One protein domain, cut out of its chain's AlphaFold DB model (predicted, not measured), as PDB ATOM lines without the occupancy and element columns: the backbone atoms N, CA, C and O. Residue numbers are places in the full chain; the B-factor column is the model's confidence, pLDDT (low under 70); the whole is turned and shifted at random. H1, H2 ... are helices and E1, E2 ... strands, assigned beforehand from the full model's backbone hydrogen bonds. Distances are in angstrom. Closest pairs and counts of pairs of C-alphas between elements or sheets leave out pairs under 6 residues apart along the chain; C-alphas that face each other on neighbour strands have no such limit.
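Overview. This is residues 11 to 68 of the 98 residues of the protein "HTH_17 domain-containing protein" of Kyrpidia tusciae (strain DSM 2912 / NBRC 15312 / T2) (UniProt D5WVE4). A small antiparallel sheet of three strands has a short helical hairpin, H1 and H2, packed on it, chiefly through H1, while a third helix, H3, follows directly from the end of the inner strand E3 and comes near H1. The printed part has 58 residues with three named strands and three named helices, in the order E1 H1 H2 E2 E3 H3; the sheet runs E1 - E3 - E2, and the class is mixed, helices and strands. The whole is compact, with a radius of gyration of the C-alphas of 10.2 A and spans of 28 by 26 by 19 A.

Arrangement. Start at E1, residues 15 to 17, an edge strand, and look across to E3, residues 52 to 56: the two are antiparallel at 145 degrees, with N 16 and O 55 3.0 A apart, within hydrogen-bond range. On the other side of E3 find the other edge strand, E2, residues 46 to 49, antiparallel at 148 degrees, with N 54 and O 47 at 2.8 A; E2 and E3 form a hairpin. H1, residues 18 to 24, is on the sheet at a height of 9.1 A over it, and only just over none of its strands: 2 of its 7 C-alphas fall on E1 and 2 on E3. Its closest C-alphas to E3 are those of Ile 18 and Trp 53, 5.8 A apart. H2, residues 31 to 37, touches H1, closest at the C-alphas of Ile 18 and Leu 32, 6.2 A apart; they form a helical hairpin at a shallow tilt of 28 degrees, opposite ways. H2 only grazes the sheet, with residues 32 to 36. E1, H1, H2 and E2 make a split strand-helix-strand unit, two strands running the same way with E3 between them, and its crossover is right-handed. H3, residues 57 to 64, only grazes the sheet with residues 57 to 60. It is close to H1 but not clearly touching, with the C-alphas of Ala 21 and Val 60 7.4 A apart, and only just about perpendicular to it at 72 degrees; H2 and H3 are apart. In H1, H2 and H3 every O i to N i+4 pair is within hydrogen-bond range.

Along the chain. Find C-alpha 15 at (149.920, 156.186, 102.887), where E1 begins, and C-alpha 18 at (150.132, 152.655, 111.592), where H1 begins. H2 measures 10.1 A from first to last C-alpha, E3 13.4 A and H3 10.4 A, ending at C-alpha 64, (146.214, 164.289, 115.696).

Size, cuts and confidence. The two C-alphas farthest apart are those of Gly 50 and Pro 68, 29.2 A. The printed part has no cut and no long link. The mean pLDDT of the printed part is 95.9, and no printed residue is under 70.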
ATOM      1  N   VAL A  11     152.473 160.381  95.816       87.81
ATOM      2  CA  VAL A  11     151.441 159.450  96.316       87.81
ATOM      3  C   VAL A  11     152.013 158.289  97.138       87.81
ATOM      4  O   VAL A  11     151.306 157.693  97.948       87.81
ATOM      5  N   LEU A  12     153.301 157.974  96.963       89.62
ATOM      6  CA  LEU A  12     153.999 156.941  97.728       89.62
ATOM      7  C   LEU A  12     154.121 157.279  99.222       89.62
ATOM      8  O   LEU A  12     154.199 156.359 100.030       89.62
ATOM      9  N   TYR A  13     154.110 158.563  99.595       88.69
ATOM     10  CA  TYR A  13     154.271 159.031 100.980       88.69
ATOM     11  C   TYR A  13     152.963 159.519 101.626       88.69
ATOM     12  O   TYR A  13     152.960 159.990 102.771       88.69
ATOM     13  N   GLU A  14     151.838 159.391 100.916       93.69
ATOM     14  CA  GLU A  14     150.507 159.727 101.432       93.69
ATOM     15  C   GLU A  14     149.886 158.596 102.268       93.69
ATOM     16  O   GLU A  14     148.956 158.841 103.041       93.69
ATOM     17  N   VAL A  15     150.384 157.362 102.138       96.06
ATOM     18  CA  VAL A  15     149.920 156.186 102.887       96.06
ATOM     19  C   VAL A  15     151.100 155.545 103.598       96.06
ATOM     20  O   VAL A  15     152.134 155.289 102.993       96.06
ATOM     21  N   MET A  16     150.921 155.242 104.878       96.81
ATOM     22  CA  MET A  16     151.944 154.611 105.707       96.81
ATOM     23  C   MET A  16     151.329 153.540 106.601       96.81
ATOM     24  O   MET A  16     150.108 153.448 106.765       96.81
ATOM     25  N   THR A  17     152.169 152.697 107.181       98.12
ATOM     26  CA  THR A  17     151.744 151.780 108.235       98.12
ATOM     27  C   THR A  17     151.377 152.559 109.496       98.12
ATOM     28  O   THR A  17     151.918 153.627 109.778       98.12
ATOM     29  N   ILE A  18     150.477 152.012 110.313       98.00
ATOM     30  CA  ILE A  18     150.132 152.655 111.592       98.00
ATOM     31  C   ILE A  18     151.337 152.776 112.533       98.00
ATOM     32  O   ILE A  18     151.380 153.695 113.337       98.00
ATOM     33  N   SER A  19     152.323 151.881 112.427       97.62
ATOM     34  CA  SER A  19     153.538 151.935 113.245       97.62
ATOM     35  C   SER A  19     154.472 153.062 112.805       97.62
ATOM     36  O   SER A  19     155.052 153.736 113.653       97.62
ATOM     37  N   GLU A  20     154.589 153.306 111.497       96.19
ATOM     38  CA  GLU A  20     155.305 154.473 110.968       96.19
ATOM     39  C   GLU A  20     154.620 155.772 111.394       96.19
ATOM     40  O   GLU A  20     155.293 156.678 111.876       96.19
ATOM     41  N   ALA A  21     153.289 155.837 111.304       96.69
ATOM     42  CA  ALA A  21     152.523 156.994 111.754       96.69
ATOM     43  C   ALA A  21     152.658 157.235 113.268       96.69
ATOM     44  O   ALA A  21     152.878 158.365 113.689       96.69
ATOM     45  N   GLU A  22     152.578 156.192 114.102       97.06
ATOM     46  CA  GLU A  22     152.780 156.326 115.552       97.06
ATOM     47  C   GLU A  22     154.162 156.902 115.869       97.06
ATOM     48  O   GLU A  22     154.272 157.806 116.691       97.06
ATOM     49  N   LYS A  23     155.203 156.450 115.164       95.31
ATOM     50  CA  LYS A  23     156.552 157.000 115.318       95.31
ATOM     51  C   LYS A  23     156.632 158.457 114.849       95.31
ATOM     52  O   LYS A  23     157.149 159.290 115.584       95.31
ATOM     53  N   MET A  24     156.111 158.758 113.660       93.06
ATOM     54  CA  MET A  24     156.181 160.089 113.046       93.06
ATOM     55  C   MET A  24     155.417 161.148 113.854       93.06
ATOM     56  O   MET A  24     155.872 162.279 113.949       93.06
ATOM     57  N   TRP A  25     154.302 160.783 114.492       94.88
ATOM     58  CA  TRP A  25     153.534 161.685 115.361       94.88
ATOM     59  C   TRP A  25     153.935 161.630 116.841       94.88
ATOM     60  O   TRP A  25     153.318 162.309 117.660       94.88
ATOM     61  N   GLY A  26     154.924 160.813 117.217       94.94
ATOM     62  CA  GLY A  26     155.287 160.611 118.624       94.94
ATOM     63  C   GLY A  26     154.146 160.028 119.471       94.94
ATOM     64  O   GLY A  26     154.042 160.313 120.664       94.94
ATOM     65  N   LEU A  27     153.256 159.236 118.866       95.69
ATOM     66  CA  LEU A  27     152.145 158.588 119.555       95.69
ATOM     67  C   LEU A  27     152.622 157.323 120.274       95.69
ATOM     68  O   LEU A  27     153.478 156.581 119.794       95.69
ATOM     69  N   GLY A  28     151.998 157.028 121.415       96.19
ATOM     70  CA  GLY A  28     152.212 155.762 122.111       96.19
ATOM     71  C   GLY A  28     151.845 154.554 121.241       96.19
ATOM     72  O   GLY A  28     150.898 154.614 120.452       96.19
ATOM     73  N   LYS A  29     152.547 153.436 121.439       94.88
ATOM     74  CA  LYS A  29     152.283 152.170 120.741       94.88
ATOM     75  C   LYS A  29     150.809 151.753 120.851       94.88
ATOM     76  O   LYS A  29     150.203 151.849 121.922       94.88
ATOM     77  N   ASP A  30     150.248 151.266 119.748       96.44
ATOM     78  CA  ASP A  30     148.852 150.825 119.601       96.44
ATOM     79  C   ASP A  30     147.801 151.941 119.742       96.44
ATOM     80  O   ASP A  30     146.599 151.656 119.737       96.44
ATOM     81  N   THR A  31     148.197 153.211 119.865       98.00
ATOM     82  CA  THR A  31     147.264 154.346 119.885       98.00
ATOM     83  C   THR A  31     146.391 154.360 118.635       98.00
ATOM     84  O   THR A  31     145.160 154.399 118.742       98.00
ATOM     85  N   LEU A  32     147.001 154.269 117.452       98.12
ATOM     86  CA  LEU A  32     146.271 154.287 116.188       98.12
ATOM     87  C   LEU A  32     145.481 152.999 115.999       98.12
ATOM     88  O   LEU A  32     144.327 153.057 115.573       98.12
ATOM     89  N   ARG A  33     146.036 151.849 116.406       97.81
ATOM     90  CA  ARG A  33     145.309 150.572 116.375       97.81
ATOM     91  C   ARG A  33     144.014 150.645 117.183       97.81
ATOM     92  O   ARG A  33     142.949 150.329 116.665       97.81
ATOM     93  N   LYS A  34     144.078 151.146 118.417       98.31
ATOM     94  CA  LYS A  34     142.895 151.305 119.272       98.31
ATOM     95  C   LYS A  34     141.919 152.356 118.727       98.31
ATOM     96  O   LYS A  34     140.724 152.263 118.993       98.31
ATOM     97  N   SER A  35     142.383 153.383 118.014       97.62
ATOM     98  CA  SER A  35     141.493 154.339 117.334       97.62
ATOM     99  C   SER A  35     140.763 153.702 116.147       97.62
ATOM    100  O   SER A  35     139.574 153.966 115.961       97.62
ATOM    101  N   ILE A  36     141.434 152.819 115.402       97.56
ATOM    102  CA  ILE A  36     140.831 152.009 114.333       97.56
ATOM    103  C   ILE A  36     139.778 151.063 114.902       97.56
ATOM    104  O   ILE A  36     138.648 151.064 114.422       97.56
ATOM    105  N   ASP A  37     140.109 150.315 115.956       97.50
ATOM    106  CA  ASP A  37     139.187 149.353 116.574       97.50
ATOM    107  C   ASP A  37     137.931 150.048 117.148       97.50
ATOM    108  O   ASP A  37     136.853 149.461 117.191       97.50
ATOM    109  N   ARG A  38     138.041 151.329 117.534       97.62
ATOM    110  CA  ARG A  38     136.913 152.180 117.961       97.62
ATOM    111  C   ARG A  38     136.143 152.840 116.812       97.62
ATOM    112  O   ARG A  38     135.226 153.609 117.079       97.62
ATOM    113  N   GLY A  39     136.521 152.601 115.557       96.75
ATOM    114  CA  GLY A  39     135.837 153.155 114.388       96.75
ATOM    115  C   GLY A  39     135.990 154.669 114.219       96.75
ATOM    116  O   GLY A  39     135.102 155.309 113.665       96.75
ATOM    117  N   ARG A  40     137.092 155.268 114.698       96.69
ATOM    118  CA  ARG A  40     137.313 156.727 114.589       96.69
ATOM    119  C   ARG A  40     137.651 157.199 113.171       96.69
ATOM    120  O   ARG A  40     137.540 158.387 112.883       96.69
ATOM    121  N   PHE A  41     138.058 156.285 112.296       97.50
ATOM    122  CA  PHE A  41     138.460 156.580 110.922       97.50
ATOM    123  C   PHE A  41     137.390 156.149 109.918       97.50
ATOM    124  O   PHE A  41     136.717 155.131 110.100       97.50
ATOM    125  N   ALA A  42     137.255 156.906 108.832       97.00
ATOM    126  CA  ALA A  42     136.399 156.552 107.712       97.00
ATOM    127  C   ALA A  42     136.991 155.380 106.909       97.00
ATOM    128  O   ALA A  42     138.194 155.131 106.910       97.00
ATOM    129  N   ARG A  43     136.144 154.671 106.150       94.62
ATOM    130  CA  ARG A  43     136.561 153.478 105.384       94.62
ATOM    131  C   ARG A  43     137.658 153.735 104.342       94.62
ATOM    132  O   ARG A  43     138.363 152.802 103.985       94.62
ATOM    133  N   HIS A  44     137.777 154.963 103.838       96.06
ATOM    134  CA  HIS A  44     138.808 155.348 102.866       96.06
ATOM    135  C   HIS A  44     140.107 155.834 103.527       96.06
ATOM    136  O   HIS A  44     141.106 156.028 102.845       96.06
ATOM    137  N   GLU A  45     140.104 156.036 104.846       97.44
ATOM    138  CA  GLU A  45     141.251 156.558 105.591       97.44
ATOM    139  C   GLU A  45     142.173 155.453 106.103       97.44
ATOM    140  O   GLU A  45     143.368 155.693 106.284       97.44
ATOM    141  N   VAL A  46     141.619 154.261 106.347       97.81
ATOM    142  CA  VAL A  46     142.331 153.109 106.902       97.81
ATOM    143  C   VAL A  46     141.929 151.818 106.204       97.81
ATOM    144  O   VAL A  46     140.757 151.586 105.910       97.81
ATOM    145  N   ARG A  47     142.897 150.924 105.991       97.81
ATOM    146  CA  ARG A  47     142.621 149.550 105.551       97.81
ATOM    147  C   ARG A  47     143.630 148.564 106.114       97.81
ATOM    148  O   ARG A  47     144.763 148.919 106.426       97.81
ATOM    149  N   LYS A  48     143.247 147.291 106.147       97.69
ATOM    150  CA  LYS A  48     144.168 146.190 106.432       97.69
ATOM    151  C   LYS A  48     144.782 145.665 105.128       97.69
ATOM    152  O   LYS A  48     144.068 145.440 104.152       97.69
ATOM    153  N   SER A  49     146.100 145.490 105.101       97.12
ATOM    154  CA  SER A  49     146.874 144.924 103.993       97.12
ATOM    155  C   SER A  49     147.693 143.747 104.511       97.12
ATOM    156  O   SER A  49     148.726 143.931 105.153       97.12
ATOM    157  N   GLY A  50     147.200 142.526 104.294       96.56
ATOM    158  CA  GLY A  50     147.765 141.339 104.940       96.56
ATOM    159  C   GLY A  50     147.738 141.471 106.468       96.56
ATOM    160  O   GLY A  50     146.677 141.669 107.067       96.56
ATOM    161  N   GLY A  51     148.910 141.381 107.101       95.81
ATOM    162  CA  GLY A  51     149.074 141.545 108.551       95.81
ATOM    163  C   GLY A  51     149.111 142.997 109.045       95.81
ATOM    164  O   GLY A  51     148.973 143.224 110.246       95.81
ATOM    165  N   THR A  52     149.249 143.975 108.149       97.38
ATOM    166  CA  THR A  52     149.578 145.362 108.506       97.38
ATOM    167  C   THR A  52     148.395 146.297 108.283       97.38
ATOM    168  O   THR A  52     147.678 146.190 107.289       97.38
ATOM    169  N   TRP A  53     148.185 147.241 109.201       98.19
ATOM    170  CA  TRP A  53     147.237 148.337 109.006       98.19
ATOM    171  C   TRP A  53     147.917 149.502 108.301       98.19
ATOM    172  O   TRP A  53     148.990 149.935 108.719       98.19
ATOM    173  N   LEU A  54     147.265 150.000 107.257       98.31
ATOM    174  CA  LEU A  54     147.654 151.194 106.526       98.31
ATOM    175  C   LEU A  54     146.703 152.333 106.868       98.31
ATOM    176  O   LEU A  54     145.498 152.114 107.031       98.31
ATOM    177  N   ILE A  55     147.256 153.533 106.943       98.38
ATOM    178  CA  ILE A  55     146.545 154.769 107.235       98.38
ATOM    179  C   ILE A  55     147.050 155.877 106.313       98.38
ATOM    180  O   ILE A  55     148.235 155.941 105.983       98.38
ATOM    181  N   THR A  56     146.139 156.739 105.872       97.69
ATOM    182  CA  THR A  56     146.520 157.939 105.119       97.69
ATOM    183  C   THR A  56     147.123 158.987 106.053       97.69
ATOM    184  O   THR A  56     146.622 159.203 107.158       97.69
ATOM    185  N   ARG A  57     148.151 159.696 105.584       96.12
ATOM    186  CA  ARG A  57     148.736 160.867 106.251       96.12
ATOM    187  C   ARG A  57     147.651 161.869 106.655       96.12
ATOM    188  O   ARG A  57     147.541 162.219 107.826       96.12
ATOM    189  N   LYS A  58     146.771 162.214 105.708       96.06
ATOM    190  CA  LYS A  58     145.638 163.136 105.911       96.06
ATOM    191  C   LYS A  58     144.721 162.720 107.062       96.06
ATOM    192  O   LYS A  58     144.238 163.576 107.797       96.06
ATOM    193  N   ALA A  59     144.478 161.421 107.248       97.75
ATOM    194  CA  ALA A  59     143.661 160.945 108.359       97.75
ATOM    195  C   ALA A  59     144.351 161.154 109.711       97.75
ATOM    196  O   ALA A  59     143.703 161.591 110.659       97.75
ATOM    197  N   VAL A  60     145.653 160.874 109.812       97.25
ATOM    198  CA  VAL A  60     146.401 161.133 111.051       97.25
ATOM    199  C   VAL A  60     146.429 162.632 111.332       97.25
ATOM    200  O   VAL A  60     146.082 163.033 112.436       97.25
ATOM    201  N   GLU A  61     146.700 163.456 110.319       96.38
ATOM    202  CA  GLU A  61     146.701 164.919 110.441       96.38
ATOM    203  C   GLU A  61     145.366 165.476 110.934       96.38
ATOM    204  O   GLU A  61     145.320 166.321 111.825       96.38
ATOM    205  N   ARG A  62     144.256 164.960 110.403       96.88
ATOM    206  CA  ARG A  62     142.907 165.376 110.794       96.88
ATOM    207  C   ARG A  62     142.576 165.045 112.252       96.88
ATOM    208  O   ARG A  62     141.816 165.781 112.876       96.88
ATOM    209  N   HIS A  63     143.094 163.934 112.781       96.81
ATOM    210  CA  HIS A  63     142.789 163.464 114.142       96.81
ATOM    211  C   HIS A  63     143.816 163.893 115.194       96.81
ATOM    212  O   HIS A  63     143.456 164.029 116.362       96.81
ATOM    213  N   TYR A  64     145.074 164.082 114.799       94.94
ATOM    214  CA  TYR A  64     146.214 164.289 115.696       94.94
ATOM    215  C   TYR A  64     147.017 165.563 115.387       94.94
ATOM    216  O   TYR A  64     147.952 165.871 116.120       94.94
ATOM    217  N   GLY A  65     146.643 166.331 114.359       94.94
ATOM    218  CA  GLY A  65     147.348 167.545 113.940       94.94
ATOM    219  C   GLY A  65     148.564 167.254 113.061       94.94
ATOM    220  O   GLY A  65     148.803 166.117 112.670       94.94
ATOM    221  N   GLN A  66     149.342 168.284 112.731       91.88
ATOM    222  CA  GLN A  66     150.597 168.098 111.996       91.88
ATOM    223  C   GLN A  66     151.587 167.271 112.832       91.88
ATOM    224  O   GLN A  66     151.564 167.384 114.063       91.88
ATOM    225  N   PRO A  67     152.432 166.431 112.203       89.69
ATOM    226  CA  PRO A  67     153.471 165.745 112.953       89.69
ATOM    227  C   PRO A  67     154.361 166.800 113.625       89.69
ATOM    228  O   PRO A  67     154.485 167.919 113.107       89.69
ATOM    229  N   PRO A  68     154.974 166.488 114.779       84.81
ATOM    230  CA  PRO A  68     156.012 167.342 115.332       84.81
ATOM    231  C   PRO A  68     157.009 167.661 114.220       84.81
ATOM    232  O   PRO A  68     157.411 166.753 113.490       84.81
TER     233      PRO A  68